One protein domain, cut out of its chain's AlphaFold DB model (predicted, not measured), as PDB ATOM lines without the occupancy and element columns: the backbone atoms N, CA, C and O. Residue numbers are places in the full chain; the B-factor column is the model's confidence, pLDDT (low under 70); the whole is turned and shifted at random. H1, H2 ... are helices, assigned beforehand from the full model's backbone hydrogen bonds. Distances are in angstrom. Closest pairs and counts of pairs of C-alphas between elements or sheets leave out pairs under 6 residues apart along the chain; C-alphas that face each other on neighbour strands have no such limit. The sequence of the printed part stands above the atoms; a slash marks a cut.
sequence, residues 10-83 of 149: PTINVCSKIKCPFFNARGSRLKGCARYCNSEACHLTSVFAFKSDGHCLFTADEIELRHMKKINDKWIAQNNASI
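Overview. This is residues 10 to 83 of the 149 residues of an uncharacterized protein of Cyanobacteria bacterium UBA11370 (UniProt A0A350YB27). There is little regular structure here: a body of loops, mostly residues 18 to 61, with one long helix, H2, along one side and a single-turn helix, H1, near the first part of H2. Residues 77 to 82 stick out at the far end. The 74 printed residues hold two named helices, H1 then H2, and no named strand; the class is all helix, with 22 residues in named elements. The whole is compact, with a radius of gyration of the C-alphas of 11.7 A and spans of 32 by 30 by 21 A.

Along the chain. Find C-alpha 14 at (41.758, 33.310, -11.011); there H1 begins, residues 14 to 17. Go on to C-alpha 62 at (40.821, 30.720, -1.803), where H2, residues 62 to 79, begins; it runs 25.4 A to C-alpha 79 at (32.733, 50.750, -15.111).

Arrangement. H1 and H2 are close but not clearly touching; their closest C-alphas, of Val 14 and Leu 65, are 6.5 A apart. Residues 12 to 13 pair with 58 to 59, antiparallel, as do 23 to 24 with 32 to 33. In H2 every O i to N i+4 pair is within hydrogen-bond range; H1 is too short for one.

Size, cuts and confidence. The farthest C-alphas, of Pro 10 and Ala 81, are 35.8 A apart. The printed part has no cut, and the H1 to H2 link, 44 residues, is long. Look for pLDDT under 70 at 26 residues, among them 25 to 31 and 49 to 55.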
ATOM      1  N   PRO A  10      47.342  23.296  -5.185       61.38
ATOM      2  CA  PRO A  10      46.657  23.473  -6.451       61.38
ATOM      3  C   PRO A  10      46.592  24.968  -6.771       61.38
ATOM      4  O   PRO A  10      45.967  25.747  -6.058       61.38
ATOM      5  N   THR A  11      47.253  25.382  -7.849       76.19
ATOM      6  CA  THR A  11      47.176  26.758  -8.340       76.19
ATOM      7  C   THR A  11      45.830  26.977  -9.016       76.19
ATOM      8  O   THR A  11      45.519  26.356 -10.035       76.19
ATOM      9  N   ILE A  12      45.031  27.874  -8.460       81.69
ATOM     10  CA  ILE A  12      43.726  28.266  -8.969       81.69
ATOM     11  C   ILE A  12      43.928  29.299 -10.074       81.69
ATOM     12  O   ILE A  12      44.515  30.354  -9.843       81.69
ATOM     13  N   ASN A  13      43.402  29.030 -11.272       81.38
ATOM     14  CA  ASN A  13      43.303  30.048 -12.316       81.38
ATOM     15  C   ASN A  13      42.221  31.059 -11.908       81.38
ATOM     16  O   ASN A  13      41.025  30.772 -11.964       81.38
ATOM     17  N   VAL A  14      42.648  32.242 -11.477       80.31
ATOM     18  CA  VAL A  14      41.758  33.310 -11.011       80.31
ATOM     19  C   VAL A  14      40.843  33.753 -12.144       80.31
ATOM     20  O   VAL A  14      39.646  33.930 -11.941       80.31
ATOM     21  N   CYS A  15      41.385  33.874 -13.354       76.75
ATOM     22  CA  CYS A  15      40.702  34.458 -14.507       76.75
ATOM     23  C   CYS A  15      39.525  33.608 -14.990       76.75
ATOM     24  O   CYS A  15      38.530  34.164 -15.440       76.75
ATOM     25  N   SER A  16      39.608  32.284 -14.835       76.44
ATOM     26  CA  SER A  16      38.494  31.378 -15.132       76.44
ATOM     27  C   SER A  16      37.426  31.336 -14.035       76.44
ATOM     28  O   SER A  16      36.305  30.894 -14.284       76.44
ATOM     29  N   LYS A  17      37.757  31.773 -12.815       83.19
ATOM     30  CA  LYS A  17      36.856  31.752 -11.652       83.19
ATOM     31  C   LYS A  17      36.156  33.087 -11.404       83.19
ATOM     32  O   LYS A  17      35.086  33.103 -10.790       83.19
ATOM     33  N   ILE A  18      36.728  34.193 -11.872       81.25
ATOM     34  CA  ILE A  18      36.109  35.519 -11.820       81.25
ATOM     35  C   ILE A  18      35.356  35.813 -13.121       81.25
ATOM     36  O   ILE A  18      35.721  35.332 -14.191       81.25
ATOM     37  N   LYS A  19      34.314  36.646 -13.056       78.06
ATOM     38  CA  LYS A  19      33.573  37.105 -14.240       78.06
ATOM     39  C   LYS A  19      34.346  38.217 -14.956       78.06
ATOM     40  O   LYS A  19      33.890  39.354 -15.009       78.06
ATOM     41  N   CYS A  20      35.554  37.923 -15.431       78.38
ATOM     42  CA  CYS A  20      36.352  38.900 -16.161       78.38
ATOM     43  C   CYS A  20      35.784  39.057 -17.583       78.38
ATOM     44  O   CYS A  20      35.803  38.083 -18.335       78.38
ATOM     45  N   PRO A  21      35.329  40.255 -17.993       73.31
ATOM     46  CA  PRO A  21      34.759  40.455 -19.328       73.31
ATOM     47  C   PRO A  21      35.801  40.309 -20.443       73.31
ATOM     48  O   PRO A  21      35.449  40.075 -21.588       73.31
ATOM     49  N   PHE A  22      37.091  40.419 -20.115       75.19
ATOM     50  CA  PHE A  22      38.193  40.339 -21.076       75.19
ATOM     51  C   PHE A  22      38.837  38.949 -21.151       75.19
ATOM     52  O   PHE A  22      39.820  38.781 -21.871       75.19
ATOM     53  N   PHE A  23      38.344  37.974 -20.376       77.94
ATOM     54  CA  PHE A  23      38.875  36.613 -20.353       77.94
ATOM     55  C   PHE A  23      38.228  35.760 -21.440       77.94
ATOM     56  O   PHE A  23      37.034  35.472 -21.389       77.94
ATOM     57  N   ASN A  24      39.032  35.310 -22.403       72.06
ATOM     58  CA  ASN A  24      38.582  34.396 -23.439       72.06
ATOM     59  C   ASN A  24      38.961  32.952 -23.078       72.06
ATOM     60  O   ASN A  24      40.119  32.542 -23.188       72.06
ATOM     61  N   ALA A  25      37.962  32.170 -22.662       64.12
ATOM     62  CA  ALA A  25      38.122  30.751 -22.343       64.12
ATOM     63  C   ALA A  25      38.010  29.825 -23.573       64.12
ATOM     64  O   ALA A  25      38.446  28.673 -23.510       64.12
ATOM     65  N   ARG A  26      37.398  30.301 -24.672       61.03
ATOM     66  CA  ARG A  26      36.983  29.483 -25.832       61.03
ATOM     67  C   ARG A  26      37.730  29.799 -27.137       61.03
ATOM     68  O   ARG A  26      37.538  29.090 -28.118       61.03
ATOM     69  N   GLY A  27      38.588  30.821 -27.160       58.00
ATOM     70  CA  GLY A  27      39.355  31.230 -28.341       58.00
ATOM     71  C   GLY A  27      40.443  30.233 -28.762       58.00
ATOM     72  O   GLY A  27      41.079  29.592 -27.925       58.00
ATOM     73  N   SER A  28      40.679  30.126 -30.074       54.47
ATOM     74  CA  SER A  28      41.588  29.146 -30.691       54.47
ATOM     75  C   SER A  28      43.068  29.546 -30.705       54.47
ATOM     76  O   SER A  28      43.910  28.682 -30.935       54.47
ATOM     77  N   ARG A  29      43.412  30.821 -30.461       53.97
ATOM     78  CA  ARG A  29      44.803  31.312 -30.577       53.97
ATOM     79  C   ARG A  29      45.465  31.695 -29.250       53.97
ATOM     80  O   ARG A  29      46.648  31.430 -29.099       53.97
ATOM     81  N   LEU A  30      44.726  32.240 -28.277       57.16
ATOM     82  CA  LEU A  30      45.237  32.584 -26.941       57.16
ATOM     83  C   LEU A  30      44.129  32.401 -25.891       57.16
ATOM     84  O   LEU A  30      43.150  33.146 -25.882       57.16
ATOM     85  N   LYS A  31      44.276  31.404 -25.008       66.12
ATOM     86  CA  LYS A  31      43.421  31.237 -23.820       66.12
ATOM     87  C   LYS A  31      43.949  32.152 -22.726       66.12
ATOM     88  O   LYS A  31      45.067  31.958 -22.259       66.12
ATOM     89  N   GLY A  32      43.167  33.140 -22.320       71.44
ATOM     90  CA  GLY A  32      43.640  34.131 -21.362       71.44
ATOM     91  C   GLY A  32      42.845  35.418 -21.415       71.44
ATOM     92  O   GLY A  32      41.885  35.550 -22.176       71.44
ATOM     93  N   CYS A  33      43.230  36.379 -20.587       75.25
ATOM     94  CA  CYS A  33      42.633  37.705 -20.625       75.25
ATOM     95  C   CYS A  33      43.492  38.660 -21.449       75.25
ATOM     96  O   CYS A  33      44.692  38.811 -21.222       75.25
ATOM     97  N   ALA A  34      42.832  39.338 -22.388       69.56
ATOM     98  CA  ALA A  34      43.459  40.225 -23.366       69.56
ATOM     99  C   ALA A  34      44.194  41.420 -22.733       69.56
ATOM    100  O   ALA A  34      44.995  42.077 -23.392       69.56
ATOM    101  N   ARG A  35      43.930  41.717 -21.453       70.19
ATOM    102  CA  ARG A  35      44.598  42.803 -20.728       70.19
ATOM    103  C   ARG A  35      45.869  42.366 -20.010       70.19
ATOM    104  O   ARG A  35      46.621  43.242 -19.620       70.19
ATOM    105  N   TYR A  36      46.144  41.069 -19.843       66.19
ATOM    106  CA  TYR A  36      47.348  40.624 -19.121       66.19
ATOM    107  C   TYR A  36      48.629  40.652 -19.949       66.19
ATOM    108  O   TYR A  36      49.710  40.631 -19.366       66.19
ATOM    109  N   CYS A  37      48.520  40.810 -21.269       58.62
ATOM    110  CA  CYS A  37      49.662  41.089 -22.139       58.62
ATOM    111  C   CYS A  37      50.360  42.409 -21.754       58.62
ATOM    112  O   CYS A  37      51.551  42.564 -21.991       58.62
ATOM    113  N   ASN A  38      49.617  43.339 -21.135       61.06
ATOM    114  CA  ASN A  38      50.108  44.606 -20.603       61.06
ATOM    115  C   ASN A  38      49.731  44.683 -19.116       61.06
ATOM    116  O   ASN A  38      48.596  45.018 -18.788       61.06
ATOM    117  N   SER A  39      50.657  44.383 -18.203       56.31
ATOM    118  CA  SER A  39      50.389  44.329 -16.754       56.31
ATOM    119  C   SER A  39      49.748  45.602 -16.186       56.31
ATOM    120  O   SER A  39      48.987  45.515 -15.229       56.31
ATOM    121  N   GLU A  40      49.984  46.765 -16.790       62.00
ATOM    122  CA  GLU A  40      49.380  48.050 -16.403       62.00
ATOM    123  C   GLU A  40      47.910  48.210 -16.840       62.00
ATOM    124  O   GLU A  40      47.201  49.095 -16.366       62.00
ATOM    125  N   ALA A  41      47.421  47.358 -17.743       66.12
ATOM    126  CA  ALA A  41      46.071  47.449 -18.293       66.12
ATOM    127  C   ALA A  41      45.025  46.660 -17.486       66.12
ATOM    128  O   ALA A  41      43.821  46.822 -17.728       66.12
ATOM    129  N   CYS A  42      45.430  45.810 -16.536       76.38
ATOM    130  CA  CYS A  42      44.490  45.127 -15.651       76.38
ATOM    131  C   CYS A  42      44.279  45.913 -14.350       76.38
ATOM    132  O   CYS A  42      45.216  46.343 -13.698       76.38
ATOM    133  N   HIS A  43      43.026  46.070 -13.930       78.62
ATOM    134  CA  HIS A  43      42.716  46.730 -12.658       78.62
ATOM    135  C   HIS A  43      43.022  45.842 -11.441       78.62
ATOM    136  O   HIS A  43      43.065  46.328 -10.317       78.62
ATOM    137  N   LEU A  44      43.191  44.530 -11.634       78.38
ATOM    138  CA  LEU A  44      43.550  43.639 -10.535       78.38
ATOM    139  C   LEU A  44      45.024  43.809 -10.174       78.38
ATOM    140  O   LEU A  44      45.336  43.888  -8.991       78.38
ATOM    141  N   THR A  45      45.917  43.930 -11.164       73.31
ATOM    142  CA  THR A  45      47.373  44.092 -10.966       73.31
ATOM    143  C   THR A  45      47.746  45.400 -10.271       73.31
ATOM    144  O   THR A  45      48.806  45.468  -9.663       73.31
ATOM    145  N   SER A  46      46.873  46.413 -10.285       70.25
ATOM    146  CA  SER A  46      47.053  47.621  -9.469       70.25
ATOM    147  C   SER A  46      46.710  47.428  -7.988       70.25
ATOM    148  O   SER A  46      47.010  48.305  -7.187       70.25
ATOM    149  N   VAL A  47      46.042  46.328  -7.619       69.94
ATOM    150  CA  VAL A  47      45.561  46.078  -6.249       69.94
ATOM    151  C   VAL A  47      46.279  44.905  -5.581       69.94
ATOM    152  O   VAL A  47      46.422  44.906  -4.362       69.94
ATOM    153  N   PHE A  48      46.770  43.927  -6.347       73.25
ATOM    154  CA  PHE A  48      47.528  42.803  -5.796       73.25
ATOM    155  C   PHE A  48      48.840  42.565  -6.547       73.25
ATOM    156  O   PHE A  48      48.929  42.758  -7.761       73.25
ATOM    157  N   ALA A  49      49.848  42.077  -5.820       66.38
ATOM    158  CA  ALA A  49      51.090  41.580  -6.396       66.38
ATOM    159  C   ALA A  49      50.887  40.138  -6.888       66.38
ATOM    160  O   ALA A  49      50.616  39.243  -6.092       66.38
ATOM    161  N   PHE A  50      51.015  39.902  -8.196       67.56
ATOM    162  CA  PHE A  50      50.748  38.590  -8.794       67.56
ATOM    163  C   PHE A  50      51.973  37.940  -9.424       67.56
ATOM    164  O   PHE A  50      52.850  38.612  -9.966       67.56
ATOM    165  N   LYS A  51      51.926  36.606  -9.493       64.06
ATOM    166  CA  LYS A  51      52.599  35.839 -10.545       64.06
ATOM    167  C   LYS A  51      51.642  35.720 -11.735       64.06
ATOM    168  O   LYS A  51      50.579  35.112 -11.621       64.06
ATOM    169  N   SER A  52      52.011  36.335 -12.852       67.75
ATOM    170  CA  SER A  52      51.320  36.214 -14.138       67.75
ATOM    171  C   SER A  52      52.161  35.342 -15.063       67.75
ATOM    172  O   SER A  52      53.385  35.473 -15.069       67.75
ATOM    173  N   ASP A  53      51.525  34.479 -15.850       68.62
ATOM    174  CA  ASP A  53      52.174  33.784 -16.972       68.62
ATOM    175  C   ASP A  53      52.070  34.580 -18.291       68.62
ATOM    176  O   ASP A  53      52.414  34.073 -19.354       68.62
ATOM    177  N   GLY A  54      51.580  35.825 -18.225       66.44
ATOM    178  CA  GLY A  54      51.297  36.682 -19.380       66.44
ATOM    179  C   GLY A  54      49.888  36.508 -19.959       66.44
ATOM    180  O   GLY A  54      49.452  37.333 -20.763       66.44
ATOM    181  N   HIS A  55      49.139  35.492 -19.525       69.62
ATOM    182  CA  HIS A  55      47.818  35.156 -20.063       69.62
ATOM    183  C   HIS A  55      46.738  35.047 -18.980       69.62
ATOM    184  O   HIS A  55      45.578  35.401 -19.221       69.62
ATOM    185  N   CYS A  56      47.101  34.584 -17.787       74.69
ATOM    186  CA  CYS A  56      46.237  34.350 -16.642       74.69
ATOM    187  C   CYS A  56      46.932  34.741 -15.328       74.69
ATOM    188  O   CYS A  56      48.154  34.729 -15.190       74.69
ATOM    189  N   LEU A  57      46.106  35.032 -14.325       77.06
ATOM    190  CA  LEU A  57      46.525  35.163 -12.935       77.06
ATOM    191  C   LEU A  57      46.239  33.870 -12.181       77.06
ATOM    192  O   LEU A  57      45.174  33.263 -12.359       77.06
ATOM    193  N   PHE A  58      47.164  33.499 -11.302       78.44
ATOM    194  CA  PHE A  58      47.039  32.331 -10.442       78.44
ATOM    195  C   PHE A  58      47.183  32.722  -8.975       78.44
ATOM    196  O   PHE A  58      48.017  33.556  -8.629       78.44
ATOM    197  N   THR A  59      46.394  32.083  -8.118       81.56
ATOM    198  CA  THR A  59      46.559  32.113  -6.659       81.56
ATOM    199  C   THR A  59      46.485  30.688  -6.119       81.56
ATOM    200  O   THR A  59      45.843  29.830  -6.723       81.56
ATOM    201  N   ALA A  60      47.166  30.416  -5.012       82.56
ATOM    202  CA  ALA A  60      47.014  29.168  -4.267       82.56
ATOM    203  C   ALA A  60      46.025  29.310  -3.091       82.56
ATOM    204  O   ALA A  60      45.735  28.321  -2.425       82.56
ATOM    205  N   ASP A  61      45.503  30.519  -2.847       83.06
ATOM    206  CA  ASP A  61      44.653  30.843  -1.704       83.06
ATOM    207  C   ASP A  61      43.214  31.183  -2.139       83.06
ATOM    208  O   ASP A  61      42.944  32.078  -2.946       83.06
ATOM    209  N   GLU A  62      42.243  30.464  -1.576       85.00
ATOM    210  CA  GLU A  62      40.821  30.720  -1.803       85.00
ATOM    211  C   GLU A  62      40.330  32.028  -1.165       85.00
ATOM    212  O   GLU A  62      39.362  32.633  -1.641       85.00
ATOM    213  N   ILE A  63      40.962  32.483  -0.082       86.06
ATOM    214  CA  ILE A  63      40.649  33.761   0.565       86.06
ATOM    215  C   ILE A  63      41.014  34.902  -0.385       86.06
ATOM    216  O   ILE A  63      40.174  35.768  -0.658       86.06
ATOM    217  N   GLU A  64      42.215  34.852  -0.959       83.88
ATOM    218  CA  GLU A  64      42.651  35.764  -2.015       83.88
ATOM    219  C   GLU A  64      41.696  35.744  -3.212       83.88
ATOM    220  O   GLU A  64      41.238  36.804  -3.646       83.88
ATOM    221  N   LEU A  65      41.300  34.559  -3.698       85.25
ATOM    222  CA  LEU A  65      40.336  34.444  -4.796       85.25
ATOM    223  C   LEU A  65      39.005  35.150  -4.478       85.25
ATOM    224  O   LEU A  65      38.457  35.861  -5.328       85.25
ATOM    225  N   ARG A  66      38.462  34.971  -3.267       86.38
ATOM    226  CA  ARG A  66      37.216  35.641  -2.851       86.38
ATOM    227  C   ARG A  66      37.375  37.157  -2.834       86.38
ATOM    228  O   ARG A  66      36.476  37.869  -3.290       86.38
ATOM    229  N   HIS A  67      38.510  37.650  -2.351       85.06
ATOM    230  CA  HIS A  67      38.796  39.078  -2.341       85.06
ATOM    231  C   HIS A  67      38.912  39.641  -3.766       85.06
ATOM    232  O   HIS A  67      38.293  40.659  -4.084       85.06
ATOM    233  N   MET A  68      39.611  38.934  -4.656       84.00
ATOM    234  CA  MET A  68      39.753  39.302  -6.068       84.00
ATOM    235  C   MET A  68      38.405  39.356  -6.779       84.00
ATOM    236  O   MET A  68      38.132  40.305  -7.512       84.00
ATOM    237  N   LYS A  69      37.531  38.380  -6.520       87.12
ATOM    238  CA  LYS A  69      36.172  38.374  -7.064       87.12
ATOM    239  C   LYS A  69      35.398  39.625  -6.645       87.12
ATOM    240  O   LYS A  69      34.819  40.289  -7.496       87.12
ATOM    241  N   LYS A  70      35.460  40.002  -5.363       85.81
ATOM    242  CA  LYS A  70      34.799  41.212  -4.845       85.81
ATOM    243  C   LYS A  70      35.317  42.490  -5.515       85.81
ATOM    244  O   LYS A  70      34.521  43.366  -5.847       85.81
ATOM    245  N   ILE A  71      36.630  42.603  -5.714       85.06
ATOM    246  CA  ILE A  71      37.239  43.772  -6.367       85.06
ATOM    247  C   ILE A  71      36.856  43.832  -7.846       85.06
ATOM    248  O   ILE A  71      36.435  44.891  -8.309       85.06
ATOM    249  N   ASN A  72      36.923  42.703  -8.556       85.19
ATOM    250  CA  ASN A  72      36.487  42.603  -9.947       85.19
ATOM    251  C   ASN A  72      35.019  43.017 -10.098       85.19
ATOM    252  O   ASN A  72      34.699  43.865 -10.927       85.19
ATOM    253  N   ASP A  73      34.130  42.481  -9.262       84.75
ATOM    254  CA  ASP A  73      32.697  42.771  -9.335       84.75
ATOM    255  C   ASP A  73      32.404  44.253  -9.030       84.75
ATOM    256  O   ASP A  73      31.610  44.887  -9.728       84.75
ATOM    257  N   LYS A  74      33.099  44.848  -8.047       85.50
ATOM    258  CA  LYS A  74      32.996  46.284  -7.743       85.50
ATOM    259  C   LYS A  74      33.478  47.144  -8.910       85.50
ATOM    260  O   LYS A  74      32.812  48.114  -9.267       85.50
ATOM    261  N   TRP A  75      34.618  46.796  -9.504       84.94
ATOM    262  CA  TRP A  75      35.161  47.524 -10.647       84.94
ATOM    263  C   TRP A  75      34.215  47.446 -11.848       84.94
ATOM    264  O   TRP A  75      33.950  48.471 -12.475       84.94
ATOM    265  N   ILE A  76      33.638  46.272 -12.121       82.19
ATOM    266  CA  ILE A  76      32.639  46.088 -13.181       82.19
ATOM    267  C   ILE A  76      31.407  46.951 -12.926       82.19
ATOM    268  O   ILE A  76      30.999  47.695 -13.813       82.19
ATOM    269  N   ALA A  77      30.855  46.928 -11.712       83.25
ATOM    270  CA  ALA A  77      29.692  47.744 -11.365       83.25
ATOM    271  C   ALA A  77      29.943  49.247 -11.592       83.25
ATOM    272  O   ALA A  77      29.071  49.949 -12.098       83.25
ATOM    273  N   GLN A  78      31.150  49.728 -11.279       83.38
ATOM    274  CA  GLN A  78      31.546  51.129 -11.469       83.38
ATOM    275  C   GLN A  78      31.837  51.491 -12.932       83.38
ATOM    276  O   GLN A  78      31.660  52.640 -13.327       83.38
ATOM    277  N   ASN A  79      32.282  50.525 -13.738       77.38
ATOM    278  CA  ASN A  79      32.733  50.750 -15.111       77.38
ATOM    279  C   ASN A  79      31.787  50.161 -16.163       77.38
ATOM    280  O   ASN A  79      32.129  50.173 -17.340       77.38
ATOM    281  N   ASN A  80      30.594  49.697 -15.780       70.69
ATOM    282  CA  ASN A  80      29.635  49.011 -16.658       70.69
ATOM    283  C   ASN A  80      29.339  49.766 -17.966       70.69
ATOM    284  O   ASN A  80      29.212  49.146 -19.012       70.69
ATOM    285  N   ALA A  81      29.294  51.102 -17.940       64.62
ATOM    286  CA  ALA A  81      29.074  51.920 -19.139       64.62
ATOM    287  C   ALA A  81      30.293  52.007 -20.085       64.62
ATOM    288  O   ALA A  81      30.161  52.426 -21.230       64.62
ATOM    289  N   SER A  82      31.490  51.677 -19.594       65.44
ATOM    290  CA  SER A  82      32.762  51.728 -20.334       65.44
ATOM    291  C   SER A  82      33.338  50.345 -20.628       65.44
ATOM    292  O   SER A  82      34.329  50.247 -21.349       65.44
ATOM    293  N   ILE A  83      32.751  49.285 -20.069       65.69
ATOM    294  CA  ILE A  83      33.066  47.914 -20.444       65.69
ATOM    295  C   ILE A  83      32.344  47.675 -21.768       65.69
ATOM    296  O   ILE A  83      31.112  47.664 -21.778       65.69
TER     297      ILE A  83